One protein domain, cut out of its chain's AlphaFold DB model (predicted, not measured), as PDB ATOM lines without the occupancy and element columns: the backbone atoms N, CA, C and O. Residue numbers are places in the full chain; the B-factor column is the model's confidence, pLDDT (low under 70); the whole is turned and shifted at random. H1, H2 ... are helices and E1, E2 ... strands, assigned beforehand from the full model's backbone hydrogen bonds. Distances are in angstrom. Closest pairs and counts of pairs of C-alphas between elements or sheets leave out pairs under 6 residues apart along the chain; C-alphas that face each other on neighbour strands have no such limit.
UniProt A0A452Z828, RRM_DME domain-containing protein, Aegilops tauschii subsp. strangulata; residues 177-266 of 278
ATOM      1  N   ILE A 177      50.222 -50.078 -38.216       91.94
ATOM      2  CA  ILE A 177      49.046 -49.243 -38.443       91.94
ATOM      3  C   ILE A 177      49.282 -48.366 -39.680       91.94
ATOM      4  O   ILE A 177      50.229 -47.575 -39.692       91.94
ATOM      5  N   PRO A 178      48.417 -48.457 -40.710       88.50
ATOM      6  CA  PRO A 178      48.517 -47.606 -41.888       88.50
ATOM      7  C   PRO A 178      48.083 -46.167 -41.587       88.50
ATOM      8  O   PRO A 178      47.234 -45.921 -40.731       88.50
ATOM      9  N   ASP A 179      48.590 -45.216 -42.370       85.44
ATOM     10  CA  ASP A 179      48.329 -43.780 -42.182       85.44
ATOM     11  C   ASP A 179      46.833 -43.419 -42.271       85.44
ATOM     12  O   ASP A 179      46.368 -42.482 -41.628       85.44
ATOM     13  N   SER A 180      46.053 -44.180 -43.046       86.25
ATOM     14  CA  SER A 180      44.605 -43.994 -43.203       86.25
ATOM     15  C   SER A 180      43.766 -44.662 -42.105       86.25
ATOM     16  O   SER A 180      42.541 -44.717 -42.221       86.25
ATOM     17  N   HIS A 181      44.391 -45.249 -41.083       89.56
ATOM     18  CA  HIS A 181      43.671 -45.953 -40.026       89.56
ATOM     19  C   HIS A 181      42.918 -44.973 -39.117       89.56
ATOM     20  O   HIS A 181      43.447 -43.936 -38.718       89.56
ATOM     21  N   SER A 182      41.697 -45.332 -38.708       87.38
ATOM     22  CA  SER A 182      40.846 -44.483 -37.858       87.38
ATOM     23  C   SER A 182      41.513 -44.096 -36.536       87.38
ATOM     24  O   SER A 182      41.330 -42.976 -36.074       87.38
ATOM     25  N   LEU A 183      42.330 -44.985 -35.958       87.12
ATOM     26  CA  LEU A 183      43.093 -44.709 -34.731       87.12
ATOM     27  C   LEU A 183      44.057 -43.526 -34.872       87.12
ATOM     28  O   LEU A 183      44.180 -42.751 -33.931       87.12
ATOM     29  N   VAL A 184      44.702 -43.357 -36.031       86.19
ATOM     30  CA  VAL A 184      45.624 -42.233 -36.272       86.19
ATOM     31  C   VAL A 184      44.852 -40.914 -36.197       86.19
ATOM     32  O   VAL A 184      45.282 -39.973 -35.534       86.19
ATOM     33  N   GLN A 185      43.654 -40.886 -36.787       84.38
ATOM     34  CA  GLN A 185      42.769 -39.723 -36.760       84.38
ATOM     35  C   GLN A 185      42.141 -39.483 -35.379       84.38
ATOM     36  O   GLN A 185      42.077 -38.345 -34.925       84.38
ATOM     37  N   GLN A 186      41.678 -40.538 -34.702       85.19
ATOM     38  CA  GLN A 186      41.019 -40.444 -33.394       85.19
ATOM     39  C   GLN A 186      41.972 -39.995 -32.285       85.19
ATOM     40  O   GLN A 186      41.562 -39.242 -31.405       85.19
ATOM     41  N   LEU A 187      43.231 -40.440 -32.330       84.69
ATOM     42  CA  LEU A 187      44.269 -40.039 -31.379       84.69
ATOM     43  C   LEU A 187      44.896 -38.680 -31.727       84.69
ATOM     44  O   LEU A 187      45.674 -38.158 -30.935       84.69
ATOM     45  N   GLY A 188      44.566 -38.106 -32.892       83.00
ATOM     46  CA  GLY A 188      45.129 -36.838 -33.350       83.00
ATOM     47  C   GLY A 188      46.641 -36.905 -33.576       83.00
ATOM     48  O   GLY A 188      47.337 -35.934 -33.287       83.00
ATOM     49  N   LEU A 189      47.154 -38.048 -34.042       84.88
ATOM     50  CA  LEU A 189      48.580 -38.199 -34.325       84.88
ATOM     51  C   LEU A 189      48.976 -37.322 -35.520       84.88
ATOM     52  O   LEU A 189      48.226 -37.216 -36.493       84.88
ATOM     53  N   ASP A 190      50.166 -36.716 -35.450       81.44
ATOM     54  CA  ASP A 190      50.749 -35.980 -36.575       81.44
ATOM     55  C   ASP A 190      50.821 -36.894 -37.799       81.44
ATOM     56  O   ASP A 190      51.210 -38.054 -37.671       81.44
ATOM     57  N   GLN A 191      50.469 -36.374 -38.978       82.75
ATOM     58  CA  GLN A 191      50.543 -37.128 -40.227       82.75
ATOM     59  C   GLN A 191      51.994 -37.504 -40.540       82.75
ATOM     60  O   GLN A 191      52.894 -36.667 -40.437       82.75
ATOM     61  N   ARG A 192      52.203 -38.756 -40.961       85.25
ATOM     62  CA  ARG A 192      53.528 -39.276 -41.284       85.25
ATOM     63  C   ARG A 192      54.216 -38.450 -42.367       85.25
ATOM     64  O   ARG A 192      53.604 -38.067 -43.366       85.25
ATOM     65  N   GLU A 193      55.504 -38.189 -42.159       81.94
ATOM     66  CA  GLU A 193      56.320 -37.457 -43.123       81.94
ATOM     67  C   GLU A 193      56.379 -38.214 -44.463       81.94
ATOM     68  O   GLU A 193      56.541 -39.436 -44.512       81.94
ATOM     69  N   THR A 194      56.244 -37.490 -45.577       80.19
ATOM     70  CA  THR A 194      56.260 -38.101 -46.912       80.19
ATOM     71  C   THR A 194      57.623 -38.746 -47.180       80.19
ATOM     72  O   THR A 194      58.649 -38.068 -47.178       80.19
ATOM     73  N   GLY A 195      57.634 -40.059 -47.423       79.31
ATOM     74  CA  GLY A 195      58.863 -40.829 -47.646       79.31
ATOM     75  C   GLY A 195      59.529 -41.363 -46.373       79.31
ATOM     76  O   GLY A 195      60.673 -41.813 -46.441       79.31
ATOM     77  N   ASP A 196      58.863 -41.319 -45.216       82.38
ATOM     78  CA  ASP A 196      59.296 -42.064 -44.031       82.38
ATOM     79  C   ASP A 196      58.996 -43.569 -44.210       82.38
ATOM     80  O   ASP A 196      57.827 -43.944 -44.359       82.38
ATOM     81  N   PRO A 197      60.014 -44.454 -44.217       84.69
ATOM     82  CA  PRO A 197      59.788 -45.892 -44.339       84.69
ATOM     83  C   PRO A 197      59.184 -46.509 -43.070       84.69
ATOM     84  O   PRO A 197      58.640 -47.607 -43.136       84.69
ATOM     85  N   SER A 198      59.269 -45.840 -41.913       88.44
ATOM     86  CA  SER A 198      58.779 -46.380 -40.642       88.44
ATOM     87  C   SER A 198      57.262 -46.194 -40.494       88.44
ATOM     88  O   SER A 198      56.776 -45.069 -40.627       88.44
ATOM     89  N   PRO A 199      56.480 -47.259 -40.240       90.00
ATOM     90  CA  PRO A 199      55.046 -47.153 -39.975       90.00
ATOM     91  C   PRO A 199      54.766 -46.800 -38.507       90.00
ATOM     92  O   PRO A 199      55.641 -46.913 -37.645       90.00
ATOM     93  N   TYR A 200      53.522 -46.429 -38.197       91.00
ATOM     94  CA  TYR A 200      53.056 -46.444 -36.809       91.00
ATOM     95  C   TYR A 200      52.957 -47.890 -36.332       91.00
ATOM     96  O   TYR A 200      52.456 -48.753 -37.056       91.00
ATOM     97  N   LEU A 201      53.394 -48.150 -35.104       92.75
ATOM     98  CA  LEU A 201      53.322 -49.485 -34.512       92.75
ATOM     99  C   LEU A 201      52.429 -49.458 -33.280       92.75
ATOM    100  O   LEU A 201      52.516 -48.539 -32.474       92.75
ATOM    101  N   LEU A 202      51.595 -50.476 -33.105       91.62
ATOM    102  CA  LEU A 202      50.740 -50.641 -31.935       91.62
ATOM    103  C   LEU A 202      51.114 -51.913 -31.188       91.62
ATOM    104  O   LEU A 202      51.121 -53.005 -31.759       91.62
ATOM    105  N   THR A 203      51.365 -51.774 -29.893       90.81
ATOM    106  CA  THR A 203      51.573 -52.896 -28.981       90.81
ATOM    107  C   THR A 203      50.387 -52.981 -28.035       90.81
ATOM    108  O   THR A 203      50.043 -52.022 -27.349       90.81
ATOM    109  N   ILE A 204      49.712 -54.125 -28.030       88.12
ATOM    110  CA  ILE A 204      48.594 -54.376 -27.123       88.12
ATOM    111  C   ILE A 204      49.161 -54.968 -25.841       88.12
ATOM    112  O   ILE A 204      49.949 -55.908 -25.890       88.12
ATOM    113  N   TRP A 205      48.767 -54.412 -24.702       83.50
ATOM    114  CA  TRP A 205      49.259 -54.868 -23.412       83.50
ATOM    115  C   TRP A 205      48.493 -56.117 -23.007       83.50
ATOM    116  O   TRP A 205      47.262 -56.093 -22.899       83.50
ATOM    117  N   MET A 206      49.217 -57.208 -22.778       75.81
ATOM    118  CA  MET A 206      48.622 -58.439 -22.274       75.81
ATOM    119  C   MET A 206      48.453 -58.338 -20.755       75.81
ATOM    120  O   MET A 206      49.107 -57.540 -20.081       75.81
ATOM    121  N   GLN A 207      47.561 -59.153 -20.185       65.88
ATOM    122  CA  GLN A 207      47.263 -59.125 -18.748       65.88
ATOM    123  C   GLN A 207      48.520 -59.325 -17.882       65.88
ATOM    124  O   GLN A 207      48.635 -58.718 -16.821       65.88
ATOM    125  N   ASP A 208      49.490 -60.105 -18.359       64.12
ATOM    126  CA  ASP A 208      50.766 -60.324 -17.676       64.12
ATOM    127  C   ASP A 208      51.649 -59.063 -17.652       64.12
ATOM    128  O   ASP A 208      52.231 -58.752 -16.613       64.12
ATOM    129  N   ASP A 209      51.674 -58.278 -18.736       66.94
ATOM    130  CA  ASP A 209      52.406 -57.003 -18.804       66.94
ATOM    131  C   ASP A 209      51.794 -55.965 -17.853       66.94
ATOM    132  O   ASP A 209      52.493 -55.222 -17.155       66.94
ATOM    133  N   ILE A 210      50.459 -55.955 -17.774       66.06
ATOM    134  CA  ILE A 210      49.715 -55.105 -16.842       66.06
ATOM    135  C   ILE A 210      50.046 -55.503 -15.396       66.06
ATOM    136  O   ILE A 210      50.285 -54.620 -14.567       66.06
ATOM    137  N   ASN A 211      50.113 -56.805 -15.094       62.66
ATOM    138  CA  ASN A 211      50.410 -57.345 -13.762       62.66
ATOM    139  C   ASN A 211      51.860 -57.074 -13.316       62.66
ATOM    140  O   ASN A 211      52.094 -56.722 -12.160       62.66
ATOM    141  N   GLU A 212      52.835 -57.187 -14.223       62.62
ATOM    142  CA  GLU A 212      54.248 -56.867 -13.957       62.62
ATOM    143  C   GLU A 212      54.442 -55.380 -13.603       62.62
ATOM    144  O   GLU A 212      55.238 -55.043 -12.715       62.62
ATOM    145  N   MET A 213      53.677 -54.484 -14.242       58.09
ATOM    146  CA  MET A 213      53.713 -53.047 -13.952       58.09
ATOM    147  C   MET A 213      52.897 -52.671 -12.707       58.09
ATOM    148  O   MET A 213      53.281 -51.779 -11.945       58.09
ATOM    149  N   THR A 214      51.801 -53.386 -12.446       58.94
ATOM    150  CA  THR A 214      50.995 -53.263 -11.225       58.94
ATOM    151  C   THR A 214      51.533 -54.166 -10.117       58.94
ATOM    152  O   THR A 214      50.853 -55.055  -9.609       58.94
ATOM    153  N   LYS A 215      52.751 -53.890  -9.639       54.81
ATOM    154  CA  LYS A 215      53.186 -54.378  -8.318       54.81
ATOM    155  C   LYS A 215      52.284 -53.754  -7.250       54.81
ATOM    156  O   LYS A 215      52.600 -52.688  -6.739       54.81
ATOM    157  N   ALA A 216      51.149 -54.408  -6.998       55.41
ATOM    158  CA  ALA A 216      50.044 -54.034  -6.118       55.41
ATOM    159  C   ALA A 216      49.740 -52.520  -6.114       55.41
ATOM    160  O   ALA A 216      50.334 -51.778  -5.324       55.41
ATOM    161  N   PRO A 217      48.793 -52.035  -6.946       58.62
ATOM    162  CA  PRO A 217      48.277 -50.682  -6.797       58.62
ATOM    163  C   PRO A 217      47.844 -50.500  -5.342       58.62
ATOM    164  O   PRO A 217      47.189 -51.378  -4.774       58.62
ATOM    165  N   LYS A 218      48.239 -49.387  -4.713       63.59
ATOM    166  CA  LYS A 218      47.734 -49.074  -3.372       63.59
ATOM    167  C   LYS A 218      46.202 -49.106  -3.434       63.59
ATOM    168  O   LYS A 218      45.649 -48.533  -4.378       63.59
ATOM    169  N   PRO A 219      45.522 -49.759  -2.473       66.00
ATOM    170  CA  PRO A 219      44.070 -49.745  -2.438       66.00
ATOM    171  C   PRO A 219      43.593 -48.294  -2.428       66.00
ATOM    172  O   PRO A 219      44.229 -47.430  -1.809       66.00
ATOM    173  N   CYS A 220      42.507 -48.031  -3.161       70.56
ATOM    174  CA  CYS A 220      41.913 -46.703  -3.222       70.56
ATOM    175  C   CYS A 220      41.705 -46.187  -1.791       70.56
ATOM    176  O   CYS A 220      41.043 -46.835  -0.983       70.56
ATOM    177  N   SER A 221      42.352 -45.068  -1.458       66.94
ATOM    178  CA  SER A 221      42.348 -44.519  -0.096       66.94
ATOM    179  C   SER A 221      41.097 -43.685   0.201       66.94
ATOM    180  O   SER A 221      40.886 -43.299   1.349       66.94
ATOM    181  N   ASP A 222      40.273 -43.432  -0.817       64.56
ATOM    182  CA  ASP A 222      39.028 -42.684  -0.698       64.56
ATOM    183  C   ASP A 222      37.868 -43.637  -0.395       64.56
ATOM    184  O   ASP A 222      37.796 -44.745  -0.935       64.56
ATOM    185  N   SER A 223      36.945 -43.209   0.471       61.19
ATOM    186  CA  SER A 223      35.761 -43.996   0.819       61.19
ATOM    187  C   SER A 223      34.937 -44.293  -0.445       61.19
ATOM    188  O   SER A 223      34.566 -43.337  -1.135       61.19
ATOM    189  N   PRO A 224      34.632 -45.568  -0.753       58.12
ATOM    190  CA  PRO A 224      33.806 -45.916  -1.903       58.12
ATOM    191  C   PRO A 224      32.428 -45.249  -1.800       58.12
ATOM    192  O   PRO A 224      31.808 -45.272  -0.735       58.12
ATOM    193  N   MET A 225      31.954 -44.654  -2.896       59.31
ATOM    194  CA  MET A 225      30.557 -44.218  -3.044       59.31
ATOM    195  C   MET A 225      29.645 -45.436  -3.303       59.31
ATOM    196  O   MET A 225      30.137 -46.553  -3.462       59.31
ATOM    197  N   GLU A 226      28.324 -45.230  -3.391       58.91
ATOM    198  CA  GLU A 226      27.323 -46.273  -3.721       58.91
ATOM    199  C   GLU A 226      27.641 -47.068  -5.007       58.91
ATOM    200  O   GLU A 226      27.205 -48.207  -5.134       58.91
ATOM    201  N   ASP A 227      28.444 -46.502  -5.917       62.97
ATOM    202  CA  ASP A 227      28.891 -47.116  -7.180       62.97
ATOM    203  C   ASP A 227      30.274 -47.807  -7.084       62.97
ATOM    204  O   ASP A 227      30.876 -48.185  -8.083       62.97
ATOM    205  N   GLY A 228      30.851 -47.940  -5.884       70.88
ATOM    206  CA  GLY A 228      32.107 -48.670  -5.649       70.88
ATOM    207  C   GLY A 228      33.394 -47.995  -6.151       70.88
ATOM    208  O   GLY A 228      34.485 -48.443  -5.799       70.88
ATOM    209  N   PHE A 229      33.302 -46.895  -6.907       75.19
ATOM    210  CA  PHE A 229      34.448 -46.149  -7.438       75.19
ATOM    211  C   PHE A 229      34.654 -44.789  -6.762       75.19
ATOM    212  O   PHE A 229      33.734 -44.173  -6.226       75.19
ATOM    213  N   CYS A 230      35.894 -44.307  -6.810       80.12
ATOM    214  CA  CYS A 230      36.296 -42.987  -6.343       80.12
ATOM    215  C   CYS A 230      36.143 -41.914  -7.438       80.12
ATOM    216  O   CYS A 230      36.272 -42.210  -8.627       80.12
ATOM    217  N   ASN A 231      35.956 -40.648  -7.043       74.88
ATOM    218  CA  ASN A 231      35.868 -39.506  -7.977       74.88
ATOM    219  C   ASN A 231      37.228 -39.053  -8.532       74.88
ATOM    220  O   ASN A 231      37.295 -38.155  -9.369       74.88
ATOM    221  N   ASN A 232      38.326 -39.636  -8.054       76.00
ATOM    222  CA  ASN A 232      39.656 -39.293  -8.522       76.00
ATOM    223  C   ASN A 232      39.951 -40.006  -9.851       76.00
ATOM    224  O   ASN A 232      40.283 -41.190  -9.871       76.00
ATOM    225  N   GLU A 233      39.888 -39.262 -10.957       72.88
ATOM    226  CA  GLU A 233      40.206 -39.747 -12.311       72.88
ATOM    227  C   GLU A 233      41.650 -40.255 -12.452       72.88
ATOM    228  O   GLU A 233      41.947 -41.040 -13.347       72.88
ATOM    229  N   LYS A 234      42.554 -39.845 -11.552       75.81
ATOM    230  CA  LYS A 234      43.949 -40.305 -11.518       75.81
ATOM    231  C   LYS A 234      44.159 -41.520 -10.612       75.81
ATOM    232  O   LYS A 234      45.294 -41.968 -10.446       75.81
ATOM    233  N   CYS A 235      43.109 -42.046  -9.980       79.38
ATOM    234  CA  CYS A 235      43.237 -43.220  -9.128       79.38
ATOM    235  C   CYS A 235      43.479 -44.468  -9.976       79.38
ATOM    236  O   CYS A 235      42.572 -44.995 -10.616       79.38
ATOM    237  N   GLN A 236      44.707 -44.974  -9.921       74.94
ATOM    238  CA  GLN A 236      45.145 -46.121 -10.711       74.94
ATOM    239  C   GLN A 236      44.291 -47.379 -10.477       74.94
ATOM    240  O   GLN A 236      44.055 -48.132 -11.415       74.94
ATOM    241  N   TYR A 237      43.789 -47.583  -9.252       76.50
ATOM    242  CA  TYR A 237      42.909 -48.706  -8.918       76.50
ATOM    243  C   TYR A 237      41.506 -48.551  -9.531       76.50
ATOM    244  O   TYR A 237      41.041 -49.448 -10.229       76.50
ATOM    245  N   CYS A 238      40.856 -47.394  -9.335       77.31
ATOM    246  CA  CYS A 238      39.517 -47.128  -9.879       77.31
ATOM    247  C   CYS A 238      39.520 -47.126 -11.422       77.31
ATOM    248  O   CYS A 238      38.563 -47.589 -12.038       77.31
ATOM    249  N   VAL A 239      40.596 -46.630 -12.048       77.38
ATOM    250  CA  VAL A 239      40.765 -46.636 -13.509       77.38
ATOM    251  C   VAL A 239      40.919 -48.061 -14.044       77.38
ATOM    252  O   VAL A 239      40.240 -48.410 -15.003       77.38
ATOM    253  N   LEU A 240      41.747 -48.899 -13.408       73.38
ATOM    254  CA  LEU A 240      41.964 -50.282 -13.845       73.38
ATOM    255  C   LEU A 240      40.684 -51.128 -13.755       73.38
ATOM    256  O   LEU A 240      40.339 -51.833 -14.700       73.38
ATOM    257  N   GLU A 241      39.954 -51.029 -12.645       74.38
ATOM    258  CA  GLU A 241      38.685 -51.745 -12.470       74.38
ATOM    259  C   GLU A 241      37.616 -51.268 -13.469       74.38
ATOM    260  O   GLU A 241      36.915 -52.086 -14.071       74.38
ATOM    261  N   ARG A 242      37.528 -49.954 -13.725       74.75
ATOM    262  CA  ARG A 242      36.604 -49.399 -14.728       74.75
ATOM    263  C   ARG A 242      36.940 -49.874 -16.142       74.75
ATOM    264  O   ARG A 242      36.038 -50.226 -16.901       74.75
ATOM    265  N   GLU A 243      38.220 -49.891 -16.506       71.75
ATOM    266  CA  GLU A 243      38.681 -50.397 -17.803       71.75
ATOM    267  C   GLU A 243      38.379 -51.893 -17.970       71.75
ATOM    268  O   GLU A 243      37.846 -52.281 -19.012       71.75
ATOM    269  N   ASN A 244      38.618 -52.707 -16.930       68.62
ATOM    270  CA  ASN A 244      38.305 -54.142 -16.923       68.62
ATOM    271  C   ASN A 244      36.815 -54.416 -17.176       68.62
ATOM    272  O   ASN A 244      36.465 -55.353 -17.896       68.62
ATOM    273  N   GLN A 245      35.924 -53.587 -16.626       67.62
ATOM    274  CA  GLN A 245      34.480 -53.718 -16.844       67.62
ATOM    275  C   GLN A 245      34.041 -53.272 -18.249       67.62
ATOM    276  O   GLN A 245      33.013 -53.726 -18.754       67.62
ATOM    277  N   SER A 246      34.821 -52.414 -18.908       63.66
ATOM    278  CA  SER A 246      34.380 -51.671 -20.092       63.66
ATOM    279  C   SER A 246      34.787 -52.283 -21.443       63.66
ATOM    280  O   SER A 246      34.567 -51.659 -22.477       63.66
ATOM    281  N   ARG A 247      35.343 -53.505 -21.484       68.50
ATOM    282  CA  ARG A 247      35.855 -54.156 -22.719       68.50
ATOM    283  C   ARG A 247      36.864 -53.302 -23.509       68.50
ATOM    284  O   ARG A 247      37.000 -53.476 -24.719       68.50
ATOM    285  N   TYR A 248      37.569 -52.392 -22.843       75.88
ATOM    286  CA  TYR A 248      38.686 -51.669 -23.443       75.88
ATOM    287  C   TYR A 248      39.985 -52.434 -23.208       75.88
ATOM    288  O   TYR A 248      40.117 -53.176 -22.238       75.88
ATOM    289  N   VAL A 249      40.947 -52.250 -24.109       77.69
ATOM    290  CA  VAL A 249      42.273 -52.858 -24.010       77.69
ATOM    291  C   VAL A 249      43.311 -51.746 -24.004       77.69
ATOM    292  O   VAL A 249      43.224 -50.811 -24.803       77.69
ATOM    293  N   ARG A 250      44.287 -51.834 -23.095       81.81
ATOM    294  CA  ARG A 250      45.422 -50.909 -23.068       81.81
ATOM    295  C   ARG A 250      46.403 -51.248 -24.178       81.81
ATOM    296  O   ARG A 250      46.689 -52.414 -24.437       81.81
ATOM    297  N   ALA A 251      46.932 -50.213 -24.807       86.88
ATOM    298  CA  ALA A 251      47.924 -50.359 -25.849       86.88
ATOM    299  C   ALA A 251      48.876 -49.160 -25.852       86.88
ATOM    300  O   ALA A 251      48.508 -48.066 -25.418       86.88
ATOM    301  N   THR A 252      50.083 -49.363 -26.371       88.38
ATOM    302  CA  THR A 252      51.040 -48.295 -26.666       88.38
ATOM    303  C   THR A 252      51.149 -48.140 -28.169       88.38
ATOM    304  O   THR A 252      51.333 -49.121 -28.886       88.38
ATOM    305  N   ILE A 253      51.065 -46.901 -28.643       90.44
ATOM    306  CA  ILE A 253      51.342 -46.560 -30.034       90.44
ATOM    307  C   ILE A 253      52.728 -45.920 -30.133       90.44
ATOM    308  O   ILE A 253      53.053 -45.001 -29.385       90.44
ATOM    309  N   LEU A 254      53.556 -46.428 -31.039       90.62
ATOM    310  CA  LEU A 254      54.863 -45.884 -31.371       90.62
ATOM    311  C   LEU A 254      54.722 -45.036 -32.631       90.62
ATOM    312  O   LEU A 254      54.250 -45.507 -33.669       90.62
ATOM    313  N   VAL A 255      55.139 -43.780 -32.518       89.69
ATOM    314  CA  VAL A 255      55.148 -42.815 -33.616       89.69
ATOM    315  C   VAL A 255      56.548 -42.800 -34.238       89.69
ATOM    316  O   VAL A 255      57.524 -42.716 -33.487       89.69
ATOM    317  N   PRO A 256      56.680 -42.860 -35.578       89.31
ATOM    318  CA  PRO A 256      57.977 -42.758 -36.239       89.31
ATOM    319  C   PRO A 256      58.748 -41.514 -35.798       89.31
ATOM    320  O   PRO A 256      58.189 -40.417 -35.769       89.31
ATOM    321  N   CYS A 257      60.040 -41.659 -35.490       84.00
ATOM    322  CA  CYS A 257      60.857 -40.562 -34.961       84.00
ATOM    323  C   CYS A 257      60.846 -39.329 -35.871       84.00
ATOM    324  O   CYS A 257      60.679 -38.216 -35.384       84.00
ATOM    325  N   ARG A 258      60.966 -39.523 -37.190       84.50
ATOM    326  CA  ARG A 258      60.915 -38.423 -38.162       84.50
ATOM    327  C   ARG A 258      59.564 -37.720 -38.162       84.50
ATOM    328  O   ARG A 258      59.514 -36.501 -38.248       84.50
ATOM    329  N   THR A 259      58.475 -38.471 -38.014       85.25
ATOM    330  CA  THR A 259      57.128 -37.902 -37.887       85.25
ATOM    331  C   THR A 259      56.994 -37.105 -36.592       85.25
ATOM    332  O   THR A 259      56.574 -35.952 -36.627       85.25
ATOM    333  N   ALA A 260      57.448 -37.669 -35.470       84.31
ATOM    334  CA  ALA A 260      57.442 -36.997 -34.172       84.31
ATOM    335  C   ALA A 260      58.272 -35.702 -34.173       84.31
ATOM    336  O   ALA A 260      57.927 -34.744 -33.484       84.31
ATOM    337  N   THR A 261      59.342 -35.638 -34.971       82.38
ATOM    338  CA  THR A 261      60.165 -34.431 -35.118       82.38
ATOM    339  C   THR A 261      59.866 -33.600 -36.361       82.38
ATOM    340  O   THR A 261      60.568 -32.618 -36.616       82.38
ATOM    341  N   LYS A 262      58.834 -33.950 -37.136       81.19
ATOM    342  CA  LYS A 262      58.449 -33.266 -38.384       81.19
ATOM    343  C   LYS A 262      59.615 -33.116 -39.372       81.19
ATOM    344  O   LYS A 262      59.809 -32.052 -39.954       81.19
ATOM    345  N   GLY A 263      60.434 -34.158 -39.494       74.94
ATOM    346  CA  GLY A 263      61.618 -34.192 -40.354       74.94
ATOM    347  C   GLY A 263      62.808 -33.385 -39.830       74.94
ATOM    348  O   GLY A 263      63.856 -33.341 -40.473       74.94
ATOM    349  N   SER A 264      62.695 -32.751 -38.658       73.56
ATOM    350  CA  SER A 264      63.802 -32.009 -38.056       73.56
ATOM    351  C   SER A 264      64.675 -32.930 -37.205       73.56
ATOM    352  O   SER A 264      64.184 -33.689 -36.371       73.56
ATOM    353  N   PHE A 265      65.990 -32.883 -37.411       68.19
ATOM    354  CA  PHE A 265      66.945 -33.561 -36.541       68.19
ATOM    355  C   PHE A 265      67.716 -32.508 -35.734       68.19
ATOM    356  O   PHE A 265      68.362 -31.644 -36.332       68.19
ATOM    357  N   PRO A 266      67.660 -32.520 -34.391       63.06
ATOM    358  CA  PRO A 266      68.385 -31.553 -33.581       63.06
ATOM    359  C   PRO A 266      69.893 -31.823 -33.672       63.06
ATOM    360  O   PRO A 266      70.407 -32.791 -33.112       63.06
TER     361      PRO A 266
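This is residues 177 to 266 of the 278 residues of the protein "RRM_DME domain-containing protein" of Aegilops tauschii subsp. strangulata (UniProt A0A452Z828). There is little regular structure: a thin antiparallel ribbon, E1 and E2, is the middle of a loose rod, with H1, H4 and loop 187 to 199 toward one end and H2, H3 and loop 214 to 235 toward the other. The 90 printed residues run H1, E1, H2, H3, E2, H4, class mixed, 35 in named elements. The whole is only just loose, close to extended: radius of gyration 17.9 A, spans 53 by 26 by 25 A.

E1, residues 200 to 204, runs 13.3 A from C-alpha 200 at (53.056, -46.444, -36.809); its neighbour strand is E2, residues 251 to 254. H3, 236 to 245, spans 14.5 A; H2 is 207 to 213, H1 182 to 186. H4, 257 to 260, ends at C-alpha 260, (57.442, -36.997, -34.172).

E1 and E2 are antiparallel, 158 degrees; N 203 and O 252, 2.8 A, are within hydrogen-bond range. No helix touches another. Every O i to N i+4 pair is within range in H1, H2 and H3; H4 is too short for one.

The printed part has no cut; links H1 to E1 and H2 to H3 are long. pLDDT is under 70 in 26 residues, among them 207 to 219.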